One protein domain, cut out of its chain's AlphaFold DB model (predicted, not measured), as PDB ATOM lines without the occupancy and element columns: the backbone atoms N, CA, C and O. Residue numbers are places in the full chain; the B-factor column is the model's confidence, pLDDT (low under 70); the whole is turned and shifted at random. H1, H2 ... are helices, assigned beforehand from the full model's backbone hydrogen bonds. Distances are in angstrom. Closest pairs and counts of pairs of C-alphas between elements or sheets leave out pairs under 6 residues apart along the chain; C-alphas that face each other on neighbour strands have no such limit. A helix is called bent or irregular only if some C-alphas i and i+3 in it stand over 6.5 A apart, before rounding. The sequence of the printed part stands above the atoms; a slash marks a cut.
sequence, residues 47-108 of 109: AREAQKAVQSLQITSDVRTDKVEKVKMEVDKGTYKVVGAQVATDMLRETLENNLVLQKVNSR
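AT A GLANCE: This is residues 47 to 108 of the 109 residues of the protein "Anti-sigma-28 factor" of Desulfatitalea sp. BRH_c12 (UniProt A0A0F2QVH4). What shape does the backbone make? It is a wide open U: the long helix H3 is one arm, the shorter helices H2 and H1, one after the other, make the second arm, and residues 77 to 83 cross from H2 to H3 at the closed end. The space between the two arms is empty, and no helix touches another. What is it built of, and how large is it? The printed part has 62 residues with three named helices, in the order H1, H2, H3, and no named strand; its class is all helix. It is extended, with a radius of gyration of the C-alphas of 17.9 A and spans of 47 by 31 by 14 A, only just flat.

IN THESE COORDINATES: Where is the longest helix? H3 is residues 84 to 106, 33.4 A from first to last C-alpha; it begins with C-alpha 84 at (529.242, 472.519, 456.565) and ends with C-alpha 106 at (503.831, 462.092, 437.575). Where are the other two? H2 is residues 65 to 76, 16.3 A long, and its C-alpha 76 is at (523.119, 475.292, 475.098). H1 is residues 47 to 59, 18.9 A long, and it begins with C-alpha 47 at (503.653, 439.959, 454.990).

HOW THE PARTS SIT: What does H3 touch? H3 touches no helix. It is apart from H2 and apart from H1, with no C-alpha of either within 8 A of it. How do H1 and H2 stand? They too are apart by the same measure, though a tight link of 5 residues joins them. Which stretches stand free? Residues 47 to 69, 73 to 78 and 81 to 108 stand free, with no C-alpha 8 or more residues away along the chain within 10 A. What do the backbone atoms show? In H1, H2 and H3 every O i to N i+4 pair is within hydrogen-bond range, and none of these helices is bent or irregular.

THE WHOLE: How far does the whole reach? The two C-alphas farthest apart, those of Lys 77 and Arg 108, are 49.1 A from each other, while the first and last printed C-alphas, of Ala 47 and Arg 108, are 24.4 A apart. Is anything missing or long between the helices? The printed part has no cut, and neither link is long: H2 to H3 is a short link of 7 residues. Where is the model least sure? The mean pLDDT of the printed part is 90.3, and residues 107 to 108 are under 70.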
ATOM      1  N   ALA A  47     504.500 438.776 454.848       88.69
ATOM      2  CA  ALA A  47     503.653 439.959 454.990       88.69
ATOM      3  C   ALA A  47     503.163 440.141 456.436       88.69
ATOM      4  O   ALA A  47     503.179 441.257 456.952       88.69
ATOM      5  N   ARG A  48     502.801 439.045 457.120       88.75
ATOM      6  CA  ARG A  48     502.448 439.091 458.548       88.75
ATOM      7  C   ARG A  48     503.621 439.528 459.422       88.75
ATOM      8  O   ARG A  48     503.415 440.284 460.366       88.75
ATOM      9  N   GLU A  49     504.833 439.072 459.118       88.56
ATOM     10  CA  GLU A  49     506.030 439.462 459.869       88.56
ATOM     11  C   GLU A  49     506.339 440.955 459.700       88.56
ATOM     12  O   GLU A  49     506.519 441.674 460.682       88.56
ATOM     13  N   ALA A  50     506.281 441.459 458.463       90.31
ATOM     14  CA  ALA A  50     506.434 442.883 458.185       90.31
ATOM     15  C   ALA A  50     505.359 443.727 458.894       90.31
ATOM     16  O   ALA A  50     505.674 444.764 459.478       90.31
ATOM     17  N   GLN A  51     504.102 443.270 458.908       88.44
ATOM     18  CA  GLN A  51     503.016 443.950 459.618       88.44
ATOM     19  C   GLN A  51     503.286 444.048 461.126       88.44
ATOM     20  O   GLN A  51     503.096 445.116 461.708       88.44
ATOM     21  N   LYS A  52     503.764 442.970 461.760       89.50
ATOM     22  CA  LYS A  52     504.133 442.975 463.187       89.50
ATOM     23  C   LYS A  52     505.283 443.938 463.483       89.50
ATOM     24  O   LYS A  52     505.237 444.651 464.487       89.50
ATOM     25  N   ALA A  53     506.284 443.993 462.603       86.19
ATOM     26  CA  ALA A  53     507.392 444.937 462.728       86.19
ATOM     27  C   ALA A  53     506.894 446.389 462.644       86.19
ATOM     28  O   ALA A  53     507.224 447.204 463.502       86.19
ATOM     29  N   VAL A  54     506.025 446.700 461.675       87.06
ATOM     30  CA  VAL A  54     505.414 448.032 461.536       87.06
ATOM     31  C   VAL A  54     504.564 448.393 462.756       87.06
ATOM     32  O   VAL A  54     504.686 449.501 463.268       87.06
ATOM     33  N   GLN A  55     503.751 447.469 463.273       86.50
ATOM     34  CA  GLN A  55     502.959 447.703 464.489       86.50
ATOM     35  C   GLN A  55     503.841 447.978 465.711       86.50
ATOM     36  O   GLN A  55     503.541 448.870 466.496       86.50
ATOM     37  N   SER A  56     504.963 447.269 465.844       80.94
ATOM     38  CA  SER A  56     505.927 447.510 466.926       80.94
ATOM     39  C   SER A  56     506.548 448.910 466.841       80.94
ATOM     40  O   SER A  56     506.746 449.568 467.862       80.94
ATOM     41  N   LEU A  57     506.803 449.400 465.624       81.00
ATOM     42  CA  LEU A  57     507.298 450.759 465.398       81.00
ATOM     43  C   LEU A  57     506.241 451.827 465.717       81.00
ATOM     44  O   LEU A  57     506.602 452.876 466.234       81.00
ATOM     45  N   GLN A  58     504.950 451.556 465.488       75.12
ATOM     46  CA  GLN A  58     503.855 452.488 465.813       75.12
ATOM     47  C   GLN A  58     503.666 452.715 467.320       75.12
ATOM     48  O   GLN A  58     503.157 453.756 467.720       75.12
ATOM     49  N   ILE A  59     504.061 451.750 468.156       75.62
ATOM     50  CA  ILE A  59     504.015 451.884 469.623       75.62
ATOM     51  C   ILE A  59     505.151 452.793 470.122       75.62
ATOM     52  O   ILE A  59     505.075 453.361 471.213       75.62
ATOM     53  N   THR A  60     506.211 452.949 469.328       77.31
ATOM     54  CA  THR A  60     507.325 453.830 469.674       77.31
ATOM     55  C   THR A  60     506.887 455.282 469.512       77.31
ATOM     56  O   THR A  60     506.230 455.633 468.536       77.31
ATOM     57  N   SER A  61     507.247 456.140 470.471       81.00
ATOM     58  CA  SER A  61     506.987 457.575 470.346       81.00
ATOM     59  C   SER A  61     507.655 458.119 469.085       81.00
ATOM     60  O   SER A  61     508.832 457.855 468.838       81.00
ATOM     61  N   ASP A  62     506.907 458.907 468.315       82.12
ATOM     62  CA  ASP A  62     507.421 459.597 467.129       82.12
ATOM     63  C   ASP A  62     508.595 460.530 467.492       82.12
ATOM     64  O   ASP A  62     509.572 460.690 466.757       82.12
ATOM     65  N   VAL A  63     508.559 461.080 468.711       87.62
ATOM     66  CA  VAL A  63     509.631 461.910 469.250       87.62
ATOM     67  C   VAL A  63     510.586 461.066 470.090       87.62
ATOM     68  O   VAL A  63     510.246 460.543 471.149       87.62
ATOM     69  N   ARG A  64     511.849 461.020 469.659       90.38
ATOM     70  CA  ARG A  64     512.961 460.498 470.467       90.38
ATOM     71  C   ARG A  64     513.433 461.554 471.462       90.38
ATOM     72  O   ARG A  64     514.376 462.299 471.180       90.38
ATOM     73  N   THR A  65     512.724 461.665 472.584       91.62
ATOM     74  CA  THR A  65     512.948 462.699 473.610       91.62
ATOM     75  C   THR A  65     514.392 462.726 474.105       91.62
ATOM     76  O   THR A  65     514.991 463.795 474.177       91.62
ATOM     77  N   ASP A  66     514.989 461.555 474.326       92.25
ATOM     78  CA  ASP A  66     516.391 461.373 474.717       92.25
ATOM     79  C   ASP A  66     517.369 462.050 473.740       92.25
ATOM     80  O   ASP A  66     518.278 462.787 474.136       92.25
ATOM     81  N   LYS A  67     517.154 461.855 472.435       94.44
ATOM     82  CA  LYS A  67     517.977 462.459 471.387       94.44
ATOM     83  C   LYS A  67     517.781 463.973 471.339       94.44
ATOM     84  O   LYS A  67     518.755 464.703 471.159       94.44
ATOM     85  N   VAL A  68     516.544 464.442 471.485       95.81
ATOM     86  CA  VAL A  68     516.221 465.876 471.472       95.81
ATOM     87  C   VAL A  68     516.875 466.586 472.654       95.81
ATOM     88  O   VAL A  68     517.513 467.618 472.461       95.81
ATOM     89  N   GLU A  69     516.760 466.036 473.859       96.56
ATOM     90  CA  GLU A  69     517.373 466.597 475.066       96.56
ATOM     91  C   GLU A  69     518.895 466.643 474.963       96.56
ATOM     92  O   GLU A  69     519.500 467.673 475.264       96.56
ATOM     93  N   LYS A  70     519.518 465.570 474.462       96.38
ATOM     94  CA  LYS A  70     520.963 465.543 474.223       96.38
ATOM     95  C   LYS A  70     521.408 466.667 473.287       96.38
ATOM     96  O   LYS A  70     522.332 467.404 473.622       96.38
ATOM     97  N   VAL A  71     520.742 466.815 472.140       96.25
ATOM     98  CA  VAL A  71     521.086 467.859 471.163       96.25
ATOM     99  C   VAL A  71     520.864 469.252 471.754       96.25
ATOM    100  O   VAL A  71     521.733 470.104 471.611       96.25
ATOM    101  N   LYS A  72     519.755 469.479 472.473       96.94
ATOM    102  CA  LYS A  72     519.501 470.753 473.169       96.94
ATOM    103  C   LYS A  72     520.633 471.104 474.132       96.94
ATOM    104  O   LYS A  72     521.187 472.191 474.040       96.94
ATOM    105  N   MET A  73     521.048 470.159 474.978       97.56
ATOM    106  CA  MET A  73     522.166 470.379 475.898       97.56
ATOM    107  C   MET A  73     523.479 470.703 475.175       97.56
ATOM    108  O   MET A  73     524.243 471.537 475.652       97.56
ATOM    109  N   GLU A  74     523.779 470.031 474.061       97.62
ATOM    110  CA  GLU A  74     524.986 470.308 473.272       97.62
ATOM    111  C   GLU A  74     524.950 471.708 472.648       97.62
ATOM    112  O   GLU A  74     525.985 472.374 472.581       97.62
ATOM    113  N   VAL A  75     523.772 472.164 472.217       96.88
ATOM    114  CA  VAL A  75     523.564 473.520 471.698       96.88
ATOM    115  C   VAL A  75     523.725 474.555 472.812       96.88
ATOM    116  O   VAL A  75     524.518 475.479 472.651       96.88
ATOM    117  N   ASP A  76     523.065 474.365 473.957       97.62
ATOM    118  CA  ASP A  76     523.119 475.292 475.098       97.62
ATOM    119  C   ASP A  76     524.542 475.440 475.656       97.62
ATOM    120  O   ASP A  76     524.966 476.526 476.049       97.62
ATOM    121  N   LYS A  77     525.314 474.346 475.659       97.62
ATOM    122  CA  LYS A  77     526.723 474.337 476.083       97.62
ATOM    123  C   LYS A  77     527.684 474.851 475.007       97.62
ATOM    124  O   LYS A  77     528.883 474.934 475.269       97.62
ATOM    125  N   GLY A  78     527.200 475.140 473.798       96.00
ATOM    126  CA  GLY A  78     528.029 475.547 472.662       96.00
ATOM    127  C   GLY A  78     528.962 474.447 472.138       96.00
ATOM    128  O   GLY A  78     529.916 474.739 471.422       96.00
ATOM    129  N   THR A  79     528.719 473.182 472.493       96.81
ATOM    130  CA  THR A  79     529.524 472.030 472.055       96.81
ATOM    131  C   THR A  79     528.976 471.368 470.794       96.81
ATOM    132  O   THR A  79     529.620 470.476 470.239       96.81
ATOM    133  N   TYR A  80     527.791 471.773 470.334       95.56
ATOM    134  CA  TYR A  80     527.213 471.277 469.092       95.56
ATOM    135  C   TYR A  80     528.028 471.755 467.884       95.56
ATOM    136  O   TYR A  80     528.103 472.947 467.584       95.56
ATOM    137  N   LYS A  81     528.647 470.810 467.171       95.38
ATOM    138  CA  LYS A  81     529.502 471.102 466.019       95.38
ATOM    139  C   LYS A  81     528.721 470.981 464.716       95.38
ATOM    140  O   LYS A  81     528.299 469.893 464.337       95.38
ATOM    141  N   VAL A  82     528.637 472.081 463.974       94.31
ATOM    142  CA  VAL A  82     528.097 472.086 462.610       94.31
ATOM    143  C   VAL A  82     529.220 471.805 461.613       94.31
ATOM    144  O   VAL A  82     530.225 472.513 461.575       94.31
ATOM    145  N   VAL A  83     529.053 470.771 460.787       96.56
ATOM    146  CA  VAL A  83     529.989 470.433 459.706       96.56
ATOM    147  C   VAL A  83     529.367 470.847 458.374       96.56
ATOM    148  O   VAL A  83     528.467 470.181 457.876       96.56
ATOM    149  N   GLY A  84     529.850 471.941 457.775       96.44
ATOM    150  CA  GLY A  84     529.242 472.519 456.565       96.44
ATOM    151  C   GLY A  84     529.142 471.552 455.379       96.44
ATOM    152  O   GLY A  84     528.130 471.532 454.688       96.44
ATOM    153  N   ALA A  85     530.143 470.686 455.188       96.69
ATOM    154  CA  ALA A  85     530.108 469.658 454.146       96.69
ATOM    155  C   ALA A  85     528.960 468.651 454.343       96.69
ATOM    156  O   ALA A  85     528.333 468.228 453.373       96.69
ATOM    157  N   GLN A  86     528.656 468.298 455.596       96.75
ATOM    158  CA  GLN A  86     527.543 467.411 455.922       96.75
ATOM    159  C   GLN A  86     526.208 468.097 455.631       96.75
ATOM    160  O   GLN A  86     525.369 467.512 454.958       96.75
ATOM    161  N   VAL A  87     526.060 469.368 456.025       97.12
ATOM    162  CA  VAL A  87     524.853 470.160 455.732       97.12
ATOM    163  C   VAL A  87     524.590 470.229 454.228       97.12
ATOM    164  O   VAL A  87     523.490 469.923 453.781       97.12
ATOM    165  N   ALA A  88     525.605 470.570 453.430       97.31
ATOM    166  CA  ALA A  88     525.470 470.617 451.975       97.31
ATOM    167  C   ALA A  88     525.100 469.247 451.377       97.31
ATOM    168  O   ALA A  88     524.266 469.171 450.475       97.31
ATOM    169  N   THR A  89     525.686 468.164 451.895       97.50
ATOM    170  CA  THR A  89     525.358 466.795 451.469       97.50
ATOM    171  C   THR A  89     523.897 466.457 451.760       97.50
ATOM    172  O   THR A  89     523.207 465.944 450.879       97.50
ATOM    173  N   ASP A  90     523.413 466.783 452.958       97.00
ATOM    174  CA  ASP A  90     522.036 466.513 453.371       97.00
ATOM    175  C   ASP A  90     521.031 467.325 452.532       97.00
ATOM    176  O   ASP A  90     520.037 466.768 452.067       97.00
ATOM    177  N   MET A  91     521.331 468.593 452.221       96.62
ATOM    178  CA  MET A  91     520.500 469.430 451.337       96.62
ATOM    179  C   MET A  91     520.383 468.866 449.913       96.62
ATOM    180  O   MET A  91     519.293 468.819 449.331       96.62
ATOM    181  N   LEU A  92     521.509 468.441 449.328       97.31
ATOM    182  CA  LEU A  92     521.513 467.835 447.995       97.31
ATOM    183  C   LEU A  92     520.719 466.532 448.000       97.31
ATOM    184  O   LEU A  92     519.894 466.312 447.112       97.31
ATOM    185  N   ARG A  93     520.940 465.693 449.015       96.94
ATOM    186  CA  ARG A  93     520.231 464.428 449.191       96.94
ATOM    187  C   ARG A  93     518.720 464.631 449.265       96.94
ATOM    188  O   ARG A  93     518.001 463.961 448.530       96.94
ATOM    189  N   GLU A  94     518.250 465.564 450.087       96.06
ATOM    190  CA  GLU A  94     516.824 465.884 450.197       96.06
ATOM    191  C   GLU A  94     516.245 466.335 448.848       96.06
ATOM    192  O   GLU A  94     515.194 465.859 448.420       96.06
ATOM    193  N   THR A  95     516.970 467.188 448.121       96.06
ATOM    194  CA  THR A  95     516.559 467.649 446.785       96.06
ATOM    195  C   THR A  95     516.415 466.482 445.802       96.06
ATOM    196  O   THR A  95     515.434 466.402 445.058       96.06
ATOM    197  N   LEU A  96     517.377 465.556 445.798       95.50
ATOM    198  CA  LEU A  96     517.351 464.353 444.963       95.50
ATOM    199  C   LEU A  96     516.163 463.450 445.320       95.50
ATOM    200  O   LEU A  96     515.417 463.043 444.429       95.50
ATOM    201  N   GLU A  97     515.967 463.161 446.608       95.69
ATOM    202  CA  GLU A  97     514.866 462.323 447.096       95.69
ATOM    203  C   GLU A  97     513.500 462.925 446.731       95.69
ATOM    204  O   GLU A  97     512.655 462.231 446.158       95.69
ATOM    205  N   ASN A  98     513.313 464.229 446.951       93.38
ATOM    206  CA  ASN A  98     512.081 464.939 446.607       93.38
ATOM    207  C   ASN A  98     511.786 464.880 445.102       93.38
ATOM    208  O   ASN A  98     510.666 464.558 444.698       93.38
ATOM    209  N   ASN A  99     512.794 465.104 444.255       92.56
ATOM    210  CA  ASN A  99     512.633 465.011 442.802       92.56
ATOM    211  C   ASN A  99     512.239 463.597 442.349       92.56
ATOM    212  O   ASN A  99     511.382 463.443 441.476       92.56
ATOM    213  N   LEU A 100     512.812 462.555 442.960       92.12
ATOM    214  CA  LEU A 100     512.448 461.165 442.666       92.12
ATOM    215  C   LEU A 100     511.004 460.850 443.070       92.12
ATOM    216  O   LEU A 100     510.313 460.116 442.356       92.12
ATOM    217  N   VAL A 101     510.537 461.387 444.199       91.19
ATOM    218  CA  VAL A 101     509.135 461.248 444.622       91.19
ATOM    219  C   VAL A 101     508.207 461.919 443.606       91.19
ATOM    220  O   VAL A 101     507.257 461.282 443.151       91.19
ATOM    221  N   LEU A 102     508.515 463.147 443.176       85.50
ATOM    222  CA  LEU A 102     507.711 463.885 442.192       85.50
ATOM    223  C   LEU A 102     507.634 463.167 440.834       85.50
ATOM    224  O   LEU A 102     506.554 463.062 440.253       85.50
ATOM    225  N   GLN A 103     508.742 462.600 440.349       85.88
ATOM    226  CA  GLN A 103     508.745 461.811 439.111       85.88
ATOM    227  C   GLN A 103     507.854 460.564 439.202       85.88
ATOM    228  O   GLN A 103     507.135 460.257 438.253       85.88
ATOM    229  N   LYS A 104     507.874 459.855 440.339       80.94
ATOM    230  CA  LYS A 104     507.031 458.667 440.563       80.94
ATOM    231  C   LYS A 104     505.543 458.994 440.659       80.94
ATOM    232  O   LYS A 104     504.726 458.129 440.359       80.94
ATOM    233  N   VAL A 105     505.189 460.192 441.120       80.25
ATOM    234  CA  VAL A 105     503.795 460.655 441.134       80.25
ATOM    235  C   VAL A 105     503.342 460.976 439.712       80.25
ATOM    236  O   VAL A 105     502.298 460.490 439.289       80.25
ATOM    237  N   ASN A 106     504.163 461.699 438.946       72.19
ATOM    238  CA  ASN A 106     503.831 462.092 437.575       72.19
ATOM    239  C   ASN A 106     503.774 460.916 436.586       72.19
ATOM    240  O   ASN A 106     503.097 461.028 435.575       72.19
ATOM    241  N   SER A 107     504.460 459.796 436.848       66.69
ATOM    242  CA  SER A 107     504.412 458.601 435.987       66.69
ATOM    243  C   SER A 107     503.262 457.632 436.293       66.69
ATOM    244  O   SER A 107     503.121 456.623 435.604       66.69
ATOM    245  N   ARG A 108     502.468 457.893 437.340       59.09
ATOM    246  CA  ARG A 108     501.295 457.084 437.729       59.09
ATOM    247  C   ARG A 108     499.956 457.700 437.300       59.09
ATOM    248  O   ARG A 108     498.916 457.152 437.665       59.09
TER     249      ARG A 108